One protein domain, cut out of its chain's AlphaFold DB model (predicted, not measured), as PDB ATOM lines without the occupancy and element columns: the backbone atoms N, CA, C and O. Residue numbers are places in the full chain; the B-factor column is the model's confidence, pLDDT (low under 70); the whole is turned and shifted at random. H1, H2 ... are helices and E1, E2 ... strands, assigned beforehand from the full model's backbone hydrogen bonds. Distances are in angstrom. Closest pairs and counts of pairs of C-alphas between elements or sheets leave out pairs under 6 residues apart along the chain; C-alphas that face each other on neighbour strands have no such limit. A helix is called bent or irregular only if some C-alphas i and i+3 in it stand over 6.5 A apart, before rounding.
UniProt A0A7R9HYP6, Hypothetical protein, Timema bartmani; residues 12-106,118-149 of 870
ATOM      1  N   ILE A  12      10.053  21.006 126.238       94.44
ATOM      2  CA  ILE A  12      10.861  19.814 126.553       94.44
ATOM      3  C   ILE A  12       9.961  18.602 126.845       94.44
ATOM      4  O   ILE A  12      10.265  17.496 126.415       94.44
ATOM      5  N   ALA A  13       8.831  18.792 127.534       93.56
ATOM      6  CA  ALA A  13       7.885  17.710 127.815       93.56
ATOM      7  C   ALA A  13       7.181  17.166 126.558       93.56
ATOM      8  O   ALA A  13       6.787  16.002 126.557       93.56
ATOM      9  N   VAL A  14       7.030  17.972 125.497       94.06
ATOM     10  CA  VAL A  14       6.552  17.478 124.195       94.06
ATOM     11  C   VAL A  14       7.616  16.603 123.540       94.06
ATOM     12  O   VAL A  14       7.281  15.492 123.148       94.06
ATOM     13  N   GLU A  15       8.880  17.035 123.502       93.19
ATOM     14  CA  GLU A  15       9.955  16.222 122.912       93.19
ATOM     15  C   GLU A  15      10.166  14.909 123.673       93.19
ATOM     16  O   GLU A  15      10.104  13.831 123.093       93.19
ATOM     17  N   VAL A  16      10.271  14.963 125.005       94.69
ATOM     18  CA  VAL A  16      10.325  13.751 125.842       94.69
ATOM     19  C   VAL A  16       9.107  12.848 125.596       94.69
ATOM     20  O   VAL A  16       9.240  11.629 125.651       94.69
ATOM     21  N   GLY A  17       7.939  13.413 125.274       94.25
ATOM     22  CA  GLY A  17       6.752  12.663 124.865       94.25
ATOM     23  C   GLY A  17       6.868  11.998 123.488       94.25
ATOM     24  O   GLY A  17       6.454  10.849 123.351       94.25
ATOM     25  N   VAL A  18       7.447  12.674 122.489       91.81
ATOM     26  CA  VAL A  18       7.704  12.128 121.140       91.81
ATOM     27  C   VAL A  18       8.754  11.021 121.208       91.81
ATOM     28  O   VAL A  18       8.478   9.891 120.803       91.81
ATOM     29  N   SER A  19       9.910  11.306 121.808       91.19
ATOM     30  CA  SER A  19      10.976  10.332 122.047       91.19
ATOM     31  C   SER A  19      10.483   9.111 122.846       91.19
ATOM     32  O   SER A  19      10.744   7.973 122.456       91.19
ATOM     33  N   ALA A  20       9.700   9.302 123.918       92.12
ATOM     34  CA  ALA A  20       9.132   8.182 124.678       92.12
ATOM     35  C   ALA A  20       8.063   7.397 123.898       92.12
ATOM     36  O   ALA A  20       7.981   6.180 124.052       92.12
ATOM     37  N   ALA A  21       7.259   8.052 123.053       91.19
ATOM     38  CA  ALA A  21       6.306   7.359 122.187       91.19
ATOM     39  C   ALA A  21       7.028   6.470 121.163       91.19
ATOM     40  O   ALA A  21       6.636   5.317 120.987       91.19
ATOM     41  N   MET A  22       8.119   6.952 120.557       90.00
ATOM     42  CA  MET A  22       8.938   6.134 119.658       90.00
ATOM     43  C   MET A  22       9.591   4.958 120.388       90.00
ATOM     44  O   MET A  22       9.497   3.843 119.895       90.00
ATOM     45  N   LEU A  23      10.128   5.147 121.600       89.19
ATOM     46  CA  LEU A  23      10.684   4.054 122.420       89.19
ATOM     47  C   LEU A  23       9.644   3.007 122.880       89.19
ATOM     48  O   LEU A  23      10.023   1.917 123.309       89.19
ATOM     49  N   VAL A  24       8.345   3.322 122.818       90.81
ATOM     50  CA  VAL A  24       7.242   2.382 123.101       90.81
ATOM     51  C   VAL A  24       6.756   1.667 121.833       90.81
ATOM     52  O   VAL A  24       6.324   0.518 121.917       90.81
ATOM     53  N   LEU A  25       6.828   2.319 120.669       88.62
ATOM     54  CA  LEU A  25       6.486   1.729 119.367       88.62
ATOM     55  C   LEU A  25       7.618   0.845 118.815       88.62
ATOM     56  O   LEU A  25       7.362  -0.236 118.293       88.62
ATOM     57  N   GLU A  26       8.859   1.298 118.971       87.38
ATOM     58  CA  GLU A  26      10.101   0.648 118.556       87.38
ATOM     59  C   GLU A  26      11.003   0.473 119.796       87.38
ATOM     60  O   GLU A  26      11.859   1.318 120.075       87.38
ATOM     61  N   PRO A  27      10.797  -0.590 120.600       84.44
ATOM     62  CA  PRO A  27      11.591  -0.814 121.802       84.44
ATOM     63  C   PRO A  27      13.067  -1.067 121.439       84.44
ATOM     64  O   PRO A  27      13.345  -1.922 120.591       84.44
ATOM     65  N   PRO A  28      14.027  -0.372 122.079       84.25
ATOM     66  CA  PRO A  28      15.434  -0.449 121.704       84.25
ATOM     67  C   PRO A  28      16.001  -1.841 121.995       84.25
ATOM     68  O   PRO A  28      16.082  -2.272 123.147       84.25
ATOM     69  N   ALA A  29      16.422  -2.530 120.937       82.94
ATOM     70  CA  ALA A  29      17.030  -3.852 120.999       82.94
ATOM     71  C   ALA A  29      18.412  -3.849 120.321       82.94
ATOM     72  O   ALA A  29      18.585  -3.166 119.306       82.94
ATOM     73  N   PRO A  30      19.394  -4.613 120.832       84.06
ATOM     74  CA  PRO A  30      20.639  -4.857 120.115       84.06
ATOM     75  C   PRO A  30      20.371  -5.732 118.882       84.06
ATOM     76  O   PRO A  30      19.876  -6.854 119.000       84.06
ATOM     77  N   GLY A  31      20.706  -5.216 117.704       79.62
ATOM     78  CA  GLY A  31      20.738  -5.950 116.446       79.62
ATOM     79  C   GLY A  31      22.171  -6.326 116.069       79.62
ATOM     80  O   GLY A  31      23.109  -5.568 116.316       79.62
ATOM     81  N   TYR A  32      22.337  -7.488 115.442       80.75
ATOM     82  CA  TYR A  32      23.601  -7.888 114.828       80.75
ATOM     83  C   TYR A  32      23.564  -7.550 113.340       80.75
ATOM     84  O   TYR A  32      22.711  -8.060 112.613       80.75
ATOM     85  N   VAL A  33      24.486  -6.698 112.895       73.06
ATOM     86  CA  VAL A  33      24.722  -6.416 111.477       73.06
ATOM     87  C   VAL A  33      25.982  -7.159 111.048       73.06
ATOM     88  O   VAL A  33      26.983  -7.162 111.764       73.06
ATOM     89  N   PHE A  34      25.929  -7.794 109.881       74.00
ATOM     90  CA  PHE A  34      27.007  -8.610 109.324       74.00
ATOM     91  C   PHE A  34      27.561  -7.915 108.069       74.00
ATOM     92  O   PHE A  34      27.106  -8.221 106.966       74.00
ATOM     93  N   PRO A  35      28.463  -6.925 108.215       63.75
ATOM     94  CA  PRO A  35      29.025  -6.196 107.074       63.75
ATOM     95  C   PRO A  35      29.973  -7.056 106.216       63.75
ATOM     96  O   PRO A  35      30.050  -6.864 105.001       63.75
ATOM     97  N   ALA A  36      30.628  -8.045 106.832       64.94
ATOM     98  CA  ALA A  36      31.482  -9.041 106.192       64.94
ATOM     99  C   ALA A  36      31.290 -10.427 106.841       64.94
ATOM    100  O   ALA A  36      30.647 -10.561 107.883       64.94
ATOM    101  N   LEU A  37      31.840 -11.478 106.223       69.19
ATOM    102  CA  LEU A  37      31.679 -12.871 106.678       69.19
ATOM    103  C   LEU A  37      32.470 -13.202 107.961       69.19
ATOM    104  O   LEU A  37      32.171 -14.197 108.618       69.19
ATOM    105  N   ASP A  38      33.462 -12.383 108.310       74.00
ATOM    106  CA  ASP A  38      34.323 -12.492 109.493       74.00
ATOM    107  C   ASP A  38      33.932 -11.524 110.629       74.00
ATOM    108  O   ASP A  38      34.446 -11.644 111.743       74.00
ATOM    109  N   ARG A  39      33.023 -10.570 110.373       67.50
ATOM    110  CA  ARG A  39      32.732  -9.433 111.265       67.50
ATOM    111  C   ARG A  39      31.268  -9.359 111.675       67.50
ATOM    112  O   ARG A  39      30.355  -9.514 110.869       67.50
ATOM    113  N   VAL A  40      31.051  -9.044 112.951       76.44
ATOM    114  CA  VAL A  40      29.720  -8.838 113.532       76.44
ATOM    115  C   VAL A  40      29.699  -7.498 114.256       76.44
ATOM    116  O   VAL A  40      30.320  -7.341 115.307       76.44
ATOM    117  N   ALA A  41      28.974  -6.529 113.703       75.25
ATOM    118  CA  ALA A  41      28.748  -5.235 114.327       75.25
ATOM    119  C   ALA A  41      27.498  -5.291 115.218       75.25
ATOM    120  O   ALA A  41      26.437  -5.756 114.795       75.25
ATOM    121  N   LEU A  42      27.610  -4.796 116.453       77.94
ATOM    122  CA  LEU A  42      26.473  -4.633 117.357       77.94
ATOM    123  C   LEU A  42      25.883  -3.230 117.169       77.94
ATOM    124  O   LEU A  42      26.484  -2.244 117.591       77.94
ATOM    125  N   ALA A  43      24.712  -3.143 116.543       77.50
ATOM    126  CA  ALA A  43      23.999  -1.890 116.310       77.50
ATOM    127  C   ALA A  43      22.731  -1.812 117.175       77.50
ATOM    128  O   ALA A  43      22.181  -2.828 117.596       77.50
ATOM    129  N   CYS A  44      22.222  -0.605 117.419       82.75
ATOM    130  CA  CYS A  44      20.854  -0.459 117.916       82.75
ATOM    131  C   CYS A  44      19.876  -0.693 116.758       82.75
ATOM    132  O   CYS A  44      20.061  -0.136 115.678       82.75
ATOM    133  N   ASN A  45      18.823  -1.481 116.983       77.19
ATOM    134  CA  ASN A  45      17.726  -1.661 116.032       77.19
ATOM    135  C   ASN A  45      16.806  -0.423 116.027       77.19
ATOM    136  O   ASN A  45      15.672  -0.475 116.501       77.19
ATOM    137  N   THR A  46      17.330   0.699 115.536       79.12
ATOM    138  CA  THR A  46      16.623   1.977 115.406       79.12
ATOM    139  C   THR A  46      16.225   2.168 113.948       79.12
ATOM    140  O   THR A  46      17.096   2.177 113.079       79.12
ATOM    141  N   SER A  47      14.934   2.331 113.645       81.81
ATOM    142  CA  SER A  47      14.525   2.594 112.263       81.81
ATOM    143  C   SER A  47      14.823   4.047 111.844       81.81
ATOM    144  O   SER A  47      14.926   4.935 112.700       81.81
ATOM    145  N   PRO A  48      14.859   4.351 110.532       80.56
ATOM    146  CA  PRO A  48      14.887   5.733 110.050       80.56
ATOM    147  C   PRO A  48      13.702   6.578 110.550       80.56
ATOM    148  O   PRO A  48      13.829   7.793 110.677       80.56
ATOM    149  N   LEU A  49      12.560   5.956 110.877       82.69
ATOM    150  CA  LEU A  49      11.411   6.636 111.483       82.69
ATOM    151  C   LEU A  49      11.666   6.956 112.964       82.69
ATOM    152  O   LEU A  49      11.385   8.074 113.394       82.69
ATOM    153  N   GLY A  50      12.258   6.019 113.714       85.12
ATOM    154  CA  GLY A  50      12.723   6.214 115.092       85.12
ATOM    155  C   GLY A  50      13.730   7.359 115.231       85.12
ATOM    156  O   GLY A  50      13.701   8.085 116.220       85.12
ATOM    157  N   VAL A  51      14.559   7.572 114.205       84.31
ATOM    158  CA  VAL A  51      15.475   8.719 114.103       84.31
ATOM    159  C   VAL A  51      14.750  10.009 113.698       84.31
ATOM    160  O   VAL A  51      14.940  11.049 114.325       84.31
ATOM    161  N   MET A  52      13.916   9.979 112.654       83.94
ATOM    162  CA  MET A  52      13.338  11.204 112.081       83.94
ATOM    163  C   MET A  52      12.171  11.795 112.875       83.94
ATOM    164  O   MET A  52      11.928  12.996 112.774       83.94
ATOM    165  N   ALA A  53      11.447  10.995 113.660       87.38
ATOM    166  CA  ALA A  53      10.316  11.467 114.456       87.38
ATOM    167  C   ALA A  53      10.691  12.526 115.524       87.38
ATOM    168  O   ALA A  53      10.064  13.588 115.501       87.38
ATOM    169  N   PRO A  54      11.693  12.318 116.408       89.88
ATOM    170  CA  PRO A  54      12.150  13.369 117.328       89.88
ATOM    171  C   PRO A  54      12.836  14.523 116.580       89.88
ATOM    172  O   PRO A  54      12.515  15.691 116.798       89.88
ATOM    173  N   LEU A  55      13.692  14.224 115.592       88.06
ATOM    174  CA  LEU A  55      14.392  15.262 114.825       88.06
ATOM    175  C   LEU A  55      13.439  16.224 114.103       88.06
ATOM    176  O   LEU A  55      13.745  17.407 113.987       88.06
ATOM    177  N   ALA A  56      12.264  15.772 113.658       89.00
ATOM    178  CA  ALA A  56      11.253  16.649 113.066       89.00
ATOM    179  C   ALA A  56      10.753  17.738 114.039       89.00
ATOM    180  O   ALA A  56      10.420  18.846 113.602       89.00
ATOM    181  N   PHE A  57      10.725  17.463 115.348       90.31
ATOM    182  CA  PHE A  57      10.394  18.456 116.370       90.31
ATOM    183  C   PHE A  57      11.568  19.410 116.634       90.31
ATOM    184  O   PHE A  57      11.351  20.622 116.708       90.31
ATOM    185  N   ASP A  58      12.810  18.919 116.648       90.62
ATOM    186  CA  ASP A  58      14.003  19.776 116.706       90.62
ATOM    187  C   ASP A  58      14.105  20.710 115.487       90.62
ATOM    188  O   ASP A  58      14.296  21.916 115.652       90.62
ATOM    189  N   PHE A  59      13.871  20.220 114.264       89.56
ATOM    190  CA  PHE A  59      13.782  21.055 113.057       89.56
ATOM    191  C   PHE A  59      12.702  22.141 113.183       89.56
ATOM    192  O   PHE A  59      12.915  23.289 112.771       89.56
ATOM    193  N   PHE A  60      11.551  21.821 113.782       91.25
ATOM    194  CA  PHE A  60      10.487  22.788 114.060       91.25
ATOM    195  C   PHE A  60      10.919  23.841 115.097       91.25
ATOM    196  O   PHE A  60      10.704  25.037 114.875       91.25
ATOM    197  N   LEU A  61      11.592  23.441 116.182       91.50
ATOM    198  CA  LEU A  61      12.151  24.362 117.178       91.50
ATOM    199  C   LEU A  61      13.251  25.258 116.586       91.50
ATOM    200  O   LEU A  61      13.205  26.474 116.781       91.50
ATOM    201  N   ILE A  62      14.189  24.705 115.812       91.25
ATOM    202  CA  ILE A  62      15.241  25.452 115.103       91.25
ATOM    203  C   ILE A  62      14.610  26.471 114.147       91.25
ATOM    204  O   ILE A  62      15.017  27.637 114.130       91.25
ATOM    205  N   THR A  63      13.567  26.078 113.410       89.38
ATOM    206  CA  THR A  63      12.829  26.973 112.507       89.38
ATOM    207  C   THR A  63      12.157  28.114 113.274       89.38
ATOM    208  O   THR A  63      12.343  29.281 112.924       89.38
ATOM    209  N   LEU A  64      11.428  27.821 114.359       90.75
ATOM    210  CA  LEU A  64      10.804  28.847 115.202       90.75
ATOM    211  C   LEU A  64      11.840  29.802 115.808       90.75
ATOM    212  O   LEU A  64      11.684  31.021 115.707       90.75
ATOM    213  N   CYS A  65      12.911  29.276 116.400       89.69
ATOM    214  CA  CYS A  65      13.987  30.074 116.984       89.69
ATOM    215  C   CYS A  65      14.678  30.959 115.936       89.69
ATOM    216  O   CYS A  65      14.942  32.130 116.210       89.69
ATOM    217  N   THR A  66      14.875  30.461 114.711       89.38
ATOM    218  CA  THR A  66      15.428  31.243 113.593       89.38
ATOM    219  C   THR A  66      14.469  32.350 113.145       89.38
ATOM    220  O   THR A  66      14.896  33.488 112.951       89.38
ATOM    221  N   LEU A  67      13.160  32.080 113.058       90.56
ATOM    222  CA  LEU A  67      12.139  33.097 112.762       90.56
ATOM    223  C   LEU A  67      12.077  34.191 113.842       90.56
ATOM    224  O   LEU A  67      11.954  35.377 113.516       90.56
ATOM    225  N   TYR A  68      12.202  33.830 115.122       88.31
ATOM    226  CA  TYR A  68      12.287  34.806 116.210       88.31
ATOM    227  C   TYR A  68      13.599  35.603 116.172       88.31
ATOM    228  O   TYR A  68      13.543  36.826 116.301       88.31
ATOM    229  N   ALA A  69      14.746  34.965 115.918       86.00
ATOM    230  CA  ALA A  69      16.041  35.637 115.786       86.00
ATOM    231  C   ALA A  69      16.069  36.621 114.600       86.00
ATOM    232  O   ALA A  69      16.485  37.770 114.753       86.00
ATOM    233  N   LEU A  70      15.526  36.234 113.439       84.69
ATOM    234  CA  LEU A  70      15.339  37.125 112.286       84.69
ATOM    235  C   LEU A  70      14.491  38.356 112.639       84.69
ATOM    236  O   LEU A  70      14.783  39.462 112.181       84.69
ATOM    237  N   LYS A  71      13.462  38.176 113.475       83.81
ATOM    238  CA  LYS A  71      12.568  39.248 113.928       83.81
ATOM    239  C   LYS A  71      13.206  40.164 114.980       83.81
ATOM    240  O   LYS A  71      12.855  41.341 115.032       83.81
ATOM    241  N   THR A  72      14.142  39.668 115.792       82.56
ATOM    242  CA  THR A  72      14.833  40.445 116.839       82.56
ATOM    243  C   THR A  72      16.206  40.984 116.430       82.56
ATOM    244  O   THR A  72      16.719  41.855 117.127       82.56
ATOM    245  N   ARG A  73      16.781  40.576 115.287       77.38
ATOM    246  CA  ARG A  73      18.134  40.975 114.822       77.38
ATOM    247  C   ARG A  73      18.414  42.489 114.787       77.38
ATOM    248  O   ARG A  73      19.569  42.903 114.845       77.38
ATOM    249  N   ASN A  74      17.363  43.307 114.675       69.94
ATOM    250  CA  ASN A  74      17.432  44.772 114.632       69.94
ATOM    251  C   ASN A  74      17.285  45.444 116.017       69.94
ATOM    252  O   ASN A  74      17.293  46.670 116.089       69.94
ATOM    253  N   VAL A  75      17.121  44.683 117.106       70.94
ATOM    254  CA  VAL A  75      17.002  45.213 118.474       70.94
ATOM    255  C   VAL A  75      18.410  45.439 119.050       70.94
ATOM    256  O   VAL A  75      19.151  44.471 119.211       70.94
ATOM    257  N   PRO A  76      18.811  46.686 119.372       56.28
ATOM    258  CA  PRO A  76      20.163  46.997 119.847       56.28
ATOM    259  C   PRO A  76      20.335  46.853 121.370       56.28
ATOM    260  O   PRO A  76      21.389  47.205 121.899       56.28
ATOM    261  N   GLU A  77      19.315  46.385 122.096       56.91
ATOM    262  CA  GLU A  77      19.408  46.167 123.541       56.91
ATOM    263  C   GLU A  77      20.393  45.028 123.874       56.91
ATOM    264  O   GLU A  77      20.500  44.040 123.153       56.91
ATOM    265  N   ASN A  78      21.115  45.195 124.986       56.66
ATOM    266  CA  ASN A  78      22.103  44.264 125.544       56.66
ATOM    267  C   ASN A  78      23.251  43.831 124.597       56.66
ATOM    268  O   ASN A  78      23.234  42.750 124.020       56.66
ATOM    269  N   PHE A  79      24.301  44.655 124.475       56.38
ATOM    270  CA  PHE A  79      25.624  44.280 123.927       56.38
ATOM    271  C   PHE A  79      25.671  43.581 122.540       56.38
ATOM    272  O   PHE A  79      26.656  42.920 122.226       56.38
ATOM    273  N   ASN A  80      24.673  43.782 121.668       67.12
ATOM    274  CA  ASN A  80      24.478  43.031 120.411       67.12
ATOM    275  C   ASN A  80      24.154  41.530 120.594       67.12
ATOM    276  O   ASN A  80      24.309  40.761 119.646       67.12
ATOM    277  N   GLU A  81      23.663  41.097 121.759       75.12
ATOM    278  CA  GLU A  81      23.294  39.701 122.041       75.12
ATOM    279  C   GLU A  81      22.353  39.114 120.970       75.12
ATOM    280  O   GLU A  81      22.569  37.997 120.506       75.12
ATOM    281  N   ALA A  82      21.390  39.900 120.472       79.88
ATOM    282  CA  ALA A  82      20.494  39.496 119.385       79.88
ATOM    283  C   ALA A  82      21.211  39.156 118.057       79.88
ATOM    284  O   ALA A  82      20.701  38.352 117.279       79.88
ATOM    285  N   LYS A  83      22.399  39.723 117.790       80.44
ATOM    286  CA  LYS A  83      23.211  39.375 116.608       80.44
ATOM    287  C   LYS A  83      23.931  38.046 116.803       80.44
ATOM    288  O   LYS A  83      23.909  37.224 115.897       80.44
ATOM    289  N   PHE A  84      24.512  37.820 117.982       83.38
ATOM    290  CA  PHE A  84      25.158  36.549 118.329       83.38
ATOM    291  C   PHE A  84      24.157  35.384 118.362       83.38
ATOM    292  O   PHE A  84      24.445  34.324 117.817       83.38
ATOM    293  N   ILE A  85      22.946  35.611 118.891       86.12
ATOM    294  CA  ILE A  85      21.820  34.665 118.784       86.12
ATOM    295  C   ILE A  85      21.453  34.413 117.317       86.12
ATOM    296  O   ILE A  85      21.253  33.265 116.931       86.12
ATOM    297  N   GLY A  86      21.405  35.463 116.487       86.25
ATOM    298  CA  GLY A  86      21.208  35.334 115.043       86.25
ATOM    299  C   GLY A  86      22.241  34.413 114.392       86.25
ATOM    300  O   GLY A  86      21.857  33.421 113.785       86.25
ATOM    301  N   PHE A  87      23.536  34.702 114.559       85.56
ATOM    302  CA  PHE A  87      24.618  33.892 113.989       85.56
ATOM    303  C   PHE A  87      24.582  32.436 114.465       85.56
ATOM    304  O   PHE A  87      24.644  31.545 113.624       85.56
ATOM    305  N   ALA A  88      24.393  32.191 115.768       89.44
ATOM    306  CA  ALA A  88      24.235  30.839 116.301       89.44
ATOM    307  C   ALA A  88      23.095  30.087 115.592       89.44
ATOM    308  O   ALA A  88      23.317  29.007 115.051       89.44
ATOM    309  N   MET A  89      21.901  30.691 115.509       89.56
ATOM    310  CA  MET A  89      20.748  30.063 114.856       89.56
ATOM    311  C   MET A  89      20.951  29.834 113.354       89.56
ATOM    312  O   MET A  89      20.535  28.794 112.848       89.56
ATOM    313  N   TYR A  90      21.594  30.761 112.633       90.62
ATOM    314  CA  TYR A  90      21.868  30.583 111.202       90.62
ATOM    315  C   TYR A  90      22.855  29.437 110.959       90.62
ATOM    316  O   TYR A  90      22.589  28.589 110.112       90.62
ATOM    317  N   THR A  91      23.951  29.363 111.721       91.25
ATOM    318  CA  THR A  91      24.941  28.286 111.576       91.25
ATOM    319  C   THR A  91      24.356  26.933 111.983       91.25
ATOM    320  O   THR A  91      24.517  25.968 111.242       91.25
ATOM    321  N   THR A  92      23.586  26.859 113.076       89.75
ATOM    322  CA  THR A  92      22.809  25.657 113.433       89.75
ATOM    323  C   THR A  92      21.865  25.250 112.295       89.75
ATOM    324  O   THR A  92      21.849  24.086 111.907       89.75
ATOM    325  N   CYS A  93      21.127  26.189 111.693       90.38
ATOM    326  CA  CYS A  93      20.245  25.889 110.562       90.38
ATOM    327  C   CYS A  93      21.007  25.343 109.339       90.38
ATOM    328  O   CYS A  93      20.506  24.437 108.682       90.38
ATOM    329  N   VAL A  94      22.205  25.856 109.034       91.31
ATOM    330  CA  VAL A  94      23.039  25.344 107.929       91.31
ATOM    331  C   VAL A  94      23.534  23.926 108.219       91.31
ATOM    332  O   VAL A  94      23.410  23.067 107.352       91.31
ATOM    333  N   ILE A  95      24.021  23.657 109.438       92.38
ATOM    334  CA  ILE A  95      24.477  22.321 109.863       92.38
ATOM    335  C   ILE A  95      23.351  21.295 109.710       92.38
ATOM    336  O   ILE A  95      23.530  20.276 109.048       92.38
ATOM    337  N   TRP A  96      22.166  21.586 110.249       88.69
ATOM    338  CA  TRP A  96      21.033  20.659 110.197       88.69
ATOM    339  C   TRP A  96      20.433  20.499 108.791       88.69
ATOM    340  O   TRP A  96      19.924  19.427 108.474       88.69
ATOM    341  N   VAL A  97      20.530  21.504 107.912       87.19
ATOM    342  CA  VAL A  97      20.143  21.364 106.493       87.19
ATOM    343  C   VAL A  97      21.168  20.547 105.698       87.19
ATOM    344  O   VAL A  97      20.764  19.749 104.857       87.19
ATOM    345  N   ALA A  98      22.469  20.696 105.971       87.00
ATOM    346  CA  ALA A  98      23.521  19.887 105.350       87.00
ATOM    347  C   ALA A  98      23.510  18.430 105.846       87.00
ATOM    348  O   ALA A  98      23.788  17.513 105.079       87.00
ATOM    349  N   PHE A  99      23.126  18.203 107.105       85.00
ATOM    350  CA  PHE A  99      23.007  16.874 107.699       85.00
ATOM    351  C   PHE A  99      22.044  15.951 106.930       85.00
ATOM    352  O   PHE A  99      22.386  14.798 106.688       85.00
ATOM    353  N   VAL A 100      20.872  16.441 106.503       83.00
ATOM    354  CA  VAL A 100      19.841  15.612 105.838       83.00
ATOM    355  C   VAL A 100      20.364  14.877 104.587       83.00
ATOM    356  O   VAL A 100      20.259  13.650 104.554       83.00
ATOM    357  N   PRO A 101      20.944  15.541 103.564       83.12
ATOM    358  CA  PRO A 101      21.481  14.844 102.395       83.12
ATOM    359  C   PRO A 101      22.735  14.011 102.694       83.12
ATOM    360  O   PRO A 101      22.984  13.061 101.962       83.12
ATOM    361  N   ILE A 102      23.505  14.308 103.748       82.81
ATOM    362  CA  ILE A 102      24.658  13.475 104.137       82.81
ATOM    363  C   ILE A 102      24.176  12.176 104.802       82.81
ATOM    364  O   ILE A 102      24.687  11.106 104.492       82.81
ATOM    365  N   TYR A 103      23.155  12.246 105.660       78.12
ATOM    366  CA  TYR A 103      22.613  11.090 106.381       78.12
ATOM    367  C   TYR A 103      21.794  10.139 105.489       78.12
ATOM    368  O   TYR A 103      21.862   8.927 105.672       78.12
ATOM    369  N   PHE A 104      21.051  10.671 104.508       73.12
ATOM    370  CA  PHE A 104      20.236   9.871 103.573       73.12
ATOM    371  C   PHE A 104      20.881   9.632 102.197       73.12
ATOM    372  O   PHE A 104      20.397   8.802 101.431       73.12
ATOM    373  N   GLY A 105      21.953  10.346 101.841       65.19
ATOM    374  CA  GLY A 105      22.567  10.255 100.509       65.19
ATOM    375  C   GLY A 105      23.333   8.957 100.240       65.19
ATOM    376  O   GLY A 105      23.542   8.599  99.079       65.19
ATOM    377  N   SER A 106      23.736   8.233 101.289       55.28
ATOM    378  CA  SER A 106      24.559   7.020 101.183       55.28
ATOM    379  C   SER A 106      23.856   5.851 100.475       55.28
ATOM    380  O   SER A 106      24.517   5.082  99.773       55.28
ATOM    381  N   LEU A 118      28.947   1.612 105.868       53.62
ATOM    382  CA  LEU A 118      27.606   2.219 105.826       53.62
ATOM    383  C   LEU A 118      27.001   2.473 107.224       53.62
ATOM    384  O   LEU A 118      26.447   3.541 107.478       53.62
ATOM    385  N   VAL A 119      27.161   1.516 108.147       57.06
ATOM    386  CA  VAL A 119      26.643   1.608 109.528       57.06
ATOM    387  C   VAL A 119      27.402   2.662 110.340       57.06
ATOM    388  O   VAL A 119      26.798   3.446 111.075       57.06
ATOM    389  N   TRP A 120      28.729   2.714 110.197       62.88
ATOM    390  CA  TRP A 120      29.571   3.658 110.932       62.88
ATOM    391  C   TRP A 120      29.376   5.097 110.449       62.88
ATOM    392  O   TRP A 120      29.280   5.995 111.283       62.88
ATOM    393  N   TRP A 121      29.222   5.325 109.137       68.75
ATOM    394  CA  TRP A 121      28.966   6.660 108.579       68.75
ATOM    395  C   TRP A 121      27.744   7.344 109.195       68.75
ATOM    396  O   TRP A 121      27.826   8.520 109.553       68.75
ATOM    397  N   GLN A 122      26.635   6.622 109.376       71.69
ATOM    398  CA  GLN A 122      25.416   7.175 109.973       71.69
ATOM    399  C   GLN A 122      25.635   7.609 111.435       71.69
ATOM    400  O   GLN A 122      25.200   8.694 111.830       71.69
ATOM    401  N   VAL A 123      26.361   6.810 112.225       73.94
ATOM    402  CA  VAL A 123      26.668   7.105 113.639       73.94
ATOM    403  C   VAL A 123      27.685   8.245 113.774       73.94
ATOM    404  O   VAL A 123      27.489   9.155 114.582       73.94
ATOM    405  N   ILE A 124      28.745   8.238 112.961       80.94
ATOM    406  CA  ILE A 124      29.786   9.276 112.958       80.94
ATOM    407  C   ILE A 124      29.192  10.620 112.518       80.94
ATOM    408  O   ILE A 124      29.390  11.623 113.199       80.94
ATOM    409  N   THR A 125      28.394  10.640 111.445       83.25
ATOM    410  CA  THR A 125      27.726  11.858 110.949       83.25
ATOM    411  C   THR A 125      26.779  12.448 111.995       83.25
ATOM    412  O   THR A 125      26.793  13.659 112.215       83.25
ATOM    413  N   MET A 126      26.001  11.612 112.695       83.44
ATOM    414  CA  MET A 126      25.170  12.050 113.825       83.44
ATOM    415  C   MET A 126      26.003  12.678 114.945       83.44
ATOM    416  O   MET A 126      25.702  13.784 115.396       83.44
ATOM    417  N   CYS A 127      27.072  12.000 115.372       84.38
ATOM    418  CA  CYS A 127      27.948  12.477 116.441       84.38
ATOM    419  C   CYS A 127      28.593  13.828 116.086       84.38
ATOM    420  O   CYS A 127      28.533  14.775 116.876       84.38
ATOM    421  N   MET A 128      29.129  13.957 114.869       86.44
ATOM    422  CA  MET A 128      29.724  15.198 114.362       86.44
ATOM    423  C   MET A 128      28.690  16.325 114.233       86.44
ATOM    424  O   MET A 128      28.958  17.449 114.649       86.44
ATOM    425  N   CYS A 129      27.480  16.044 113.736       88.25
ATOM    426  CA  CYS A 129      26.404  17.036 113.626       88.25
ATOM    427  C   CYS A 129      25.985  17.591 115.002       88.25
ATOM    428  O   CYS A 129      25.944  18.809 115.204       88.25
ATOM    429  N   VAL A 130      25.735  16.706 115.974       89.38
ATOM    430  CA  VAL A 130      25.303  17.089 117.328       89.38
ATOM    431  C   VAL A 130      26.406  17.847 118.072       89.38
ATOM    432  O   VAL A 130      26.135  18.896 118.661       89.38
ATOM    433  N   THR A 131      27.655  17.374 118.017       92.00
ATOM    434  CA  THR A 131      28.789  18.042 118.681       92.00
ATOM    435  C   THR A 131      29.116  19.395 118.047       92.00
ATOM    436  O   THR A 131      29.276  20.374 118.778       92.00
ATOM    437  N   LEU A 132      29.117  19.507 116.714       90.69
ATOM    438  CA  LEU A 132      29.319  20.779 116.015       90.69
ATOM    439  C   LEU A 132      28.192  21.777 116.326       90.69
ATOM    440  O   LEU A 132      28.465  22.936 116.642       90.69
ATOM    441  N   SER A 133      26.930  21.331 116.320       91.75
ATOM    442  CA  SER A 133      25.780  22.158 116.710       91.75
ATOM    443  C   SER A 133      25.899  22.647 118.162       91.75
ATOM    444  O   SER A 133      25.641  23.821 118.440       91.75
ATOM    445  N   ALA A 134      26.346  21.795 119.091       90.69
ATOM    446  CA  ALA A 134      26.597  22.188 120.477       90.69
ATOM    447  C   ALA A 134      27.722  23.236 120.579       90.69
ATOM    448  O   ALA A 134      27.512  24.298 121.176       90.69
ATOM    449  N   MET A 135      28.873  22.997 119.940       93.12
ATOM    450  CA  MET A 135      30.016  23.922 119.935       93.12
ATOM    451  C   MET A 135      29.659  25.290 119.345       93.12
ATOM    452  O   MET A 135      30.008  26.314 119.930       93.12
ATOM    453  N   VAL A 136      28.884  25.335 118.257       92.94
ATOM    454  CA  VAL A 136      28.365  26.579 117.661       92.94
ATOM    455  C   VAL A 136      27.545  27.391 118.669       92.94
ATOM    456  O   VAL A 136      27.741  28.604 118.786       92.94
ATOM    457  N   THR A 137      26.671  26.750 119.454       87.00
ATOM    458  CA  THR A 137      25.912  27.467 120.496       87.00
ATOM    459  C   THR A 137      26.789  27.918 121.667       87.00
ATOM    460  O   THR A 137      26.606  29.031 122.160       87.00
ATOM    461  N   LEU A 138      27.777  27.118 122.081       90.06
ATOM    462  CA  LEU A 138      28.722  27.472 123.146       90.06
ATOM    463  C   LEU A 138      29.563  28.692 122.738       90.06
ATOM    464  O   LEU A 138      29.551  29.721 123.424       90.06
ATOM    465  N   VAL A 139      30.227  28.607 121.585       89.00
ATOM    466  CA  VAL A 139      31.116  29.647 121.058       89.00
ATOM    467  C   VAL A 139      30.354  30.944 120.803       89.00
ATOM    468  O   VAL A 139      30.775  31.983 121.298       89.00
ATOM    469  N   PHE A 140      29.212  30.936 120.110       87.38
ATOM    470  CA  PHE A 140      28.542  32.203 119.788       87.38
ATOM    471  C   PHE A 140      27.711  32.792 120.939       87.38
ATOM    472  O   PHE A 140      27.611  34.016 121.022       87.38
ATOM    473  N   LEU A 141      27.132  31.992 121.848       86.62
ATOM    474  CA  LEU A 141      26.259  32.525 122.911       86.62
ATOM    475  C   LEU A 141      26.973  32.794 124.241       86.62
ATOM    476  O   LEU A 141      26.554  33.701 124.973       86.62
ATOM    477  N   PHE A 142      28.011  32.019 124.573       86.31
ATOM    478  CA  PHE A 142      28.678  32.079 125.879       86.31
ATOM    479  C   PHE A 142      30.072  32.704 125.812       86.31
ATOM    480  O   PHE A 142      30.391  33.503 126.695       86.31
ATOM    481  N   LEU A 143      30.872  32.453 124.766       85.62
ATOM    482  CA  LEU A 143      32.222  33.027 124.667       85.62
ATOM    483  C   LEU A 143      32.237  34.574 124.695       85.62
ATOM    484  O   LEU A 143      33.032  35.121 125.459       85.62
ATOM    485  N   PRO A 144      31.327  35.319 124.019       83.94
ATOM    486  CA  PRO A 144      31.281  36.781 124.132       83.94
ATOM    487  C   PRO A 144      30.930  37.272 125.543       83.94
ATOM    488  O   PRO A 144      31.336  38.364 125.943       83.94
ATOM    489  N   LYS A 145      30.189  36.470 126.321       82.88
ATOM    490  CA  LYS A 145      29.826  36.785 127.712       82.88
ATOM    491  C   LYS A 145      30.991  36.502 128.657       82.88
ATOM    492  O   LYS A 145      31.290  37.347 129.492       82.88
ATOM    493  N   MET A 146      31.679  35.373 128.484       84.94
ATOM    494  CA  MET A 146      32.912  35.052 129.215       84.94
ATOM    495  C   MET A 146      34.016  36.073 128.927       84.94
ATOM    496  O   MET A 146      34.619  36.580 129.866       84.94
ATOM    497  N   TYR A 147      34.198  36.484 127.667       85.12
ATOM    498  CA  TYR A 147      35.115  37.563 127.286       85.12
ATOM    499  C   TYR A 147      34.815  38.872 128.038       85.12
ATOM    500  O   TYR A 147      35.717  39.481 128.608       85.12
ATOM    501  N   ILE A 148      33.545  39.299 128.097       82.00
ATOM    502  CA  ILE A 148      33.158  40.517 128.830       82.00
ATOM    503  C   ILE A 148      33.334  40.357 130.350       82.00
ATOM    504  O   ILE A 148      33.708  41.314 131.020       82.00
ATOM    505  N   ILE A 149      33.085  39.171 130.905       83.75
ATOM    506  CA  ILE A 149      33.187  38.920 132.351       83.75
ATOM    507  C   ILE A 149      34.647  38.829 132.821       83.75
ATOM    508  O   ILE A 149      34.956  39.360 133.885       83.75
TER     509      ILE A 149
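Overview. This is residues 12 to 106 and 118 to 149 of the 870 residues of the protein "Hypothetical protein" of Timema bartmani (UniProt A0A7R9HYP6). Three long helices, H2, H3 and H4, run side by side in alternating directions along a rod, with the shorter H1 packed on residues 50 to 57 of H2. A small hairpin of two strands, E1 and E2, makes one end of the rod, near the first residues of H4, and the short H5 follows H4 towards the other end. The printed part has 127 residues, with five named helices and two named strands in the order H1, E1, E2, H2, H3, H4, H5; the sheet E1 - E2 is antiparallel and the class is mostly helix. The whole is loose, with a radius of gyration of the C-alphas of 18.4 A, and spans 61 by 30 by 28 A.

Along the chain. H1, residues 12 to 25, begins at C-alpha 12 (10.861, 19.814, 126.553) and is 19.9 A long. E1 is residues 30 to 36, 18.1 A, and E2 is residues 39 to 44, 16.3 A. H2, residues 48 to 72, is 35.4 A long and has a kink of 28 degrees near residue 55. H3, residues 81 to 106, is 38.8 A long and begins at C-alpha 81 (23.294, 39.701, 122.041). H2 and H3 are irregular, but only just: C-alphas 51 and 54 are 6.6 A apart, and C-alphas 103 and 106 are 6.9 A apart. H4, residues 118 to 141, is 34.8 A long. H5, residues 143 to 149, is 9.7 A long and ends at C-alpha 149 (33.187, 38.920, 132.351).

Arrangement. H1 touches H2, opposite ways at a shallow tilt of 15 degrees; their closest C-alphas are those of Ser 19 and Pro 54, 5.7 A apart. E1 and E2 form a hairpin, antiparallel at 147 degrees, with N 31 and O 43 at 2.8 A and N 41 and O 33 at 2.9 A, within hydrogen-bond range. E2 and H4 are near each other, with 5 pairs of C-alphas within 10 A. H2 and H3 form a helical hairpin and touch at a shallow tilt of 27 degrees, opposite ways; their closest C-alphas are those of Ala 69 and Gly 86, 5.2 A apart. H3 touches H4, opposite ways at a shallow tilt of 5 degrees; their closest C-alphas are those of Ala 88 and Thr 137, 5.6 A apart. H2 and H4 are apart. H4 and H5 meet only through their link. Every O i to N i+4 pair is within hydrogen-bond range in H1 and H5; the counts are 18 of 21 in H2, 19 of 22 in H3 and 18 of 20 in H4.

Size, cuts and confidence. The two C-alphas farthest apart are those of Leu 37 and Glu 77, 62.6 A. Residues 107 to 117 are not printed, and C-alphas 106 and 118 are 7.3 A apart across this cut, which separates H3 from H4. Of the links that are printed whole, H2 to H3 is short and the others are tight. The mean pLDDT of the printed part is 82.7, with 16 residues under 70, among them residues 76 to 80 and 118 to 121.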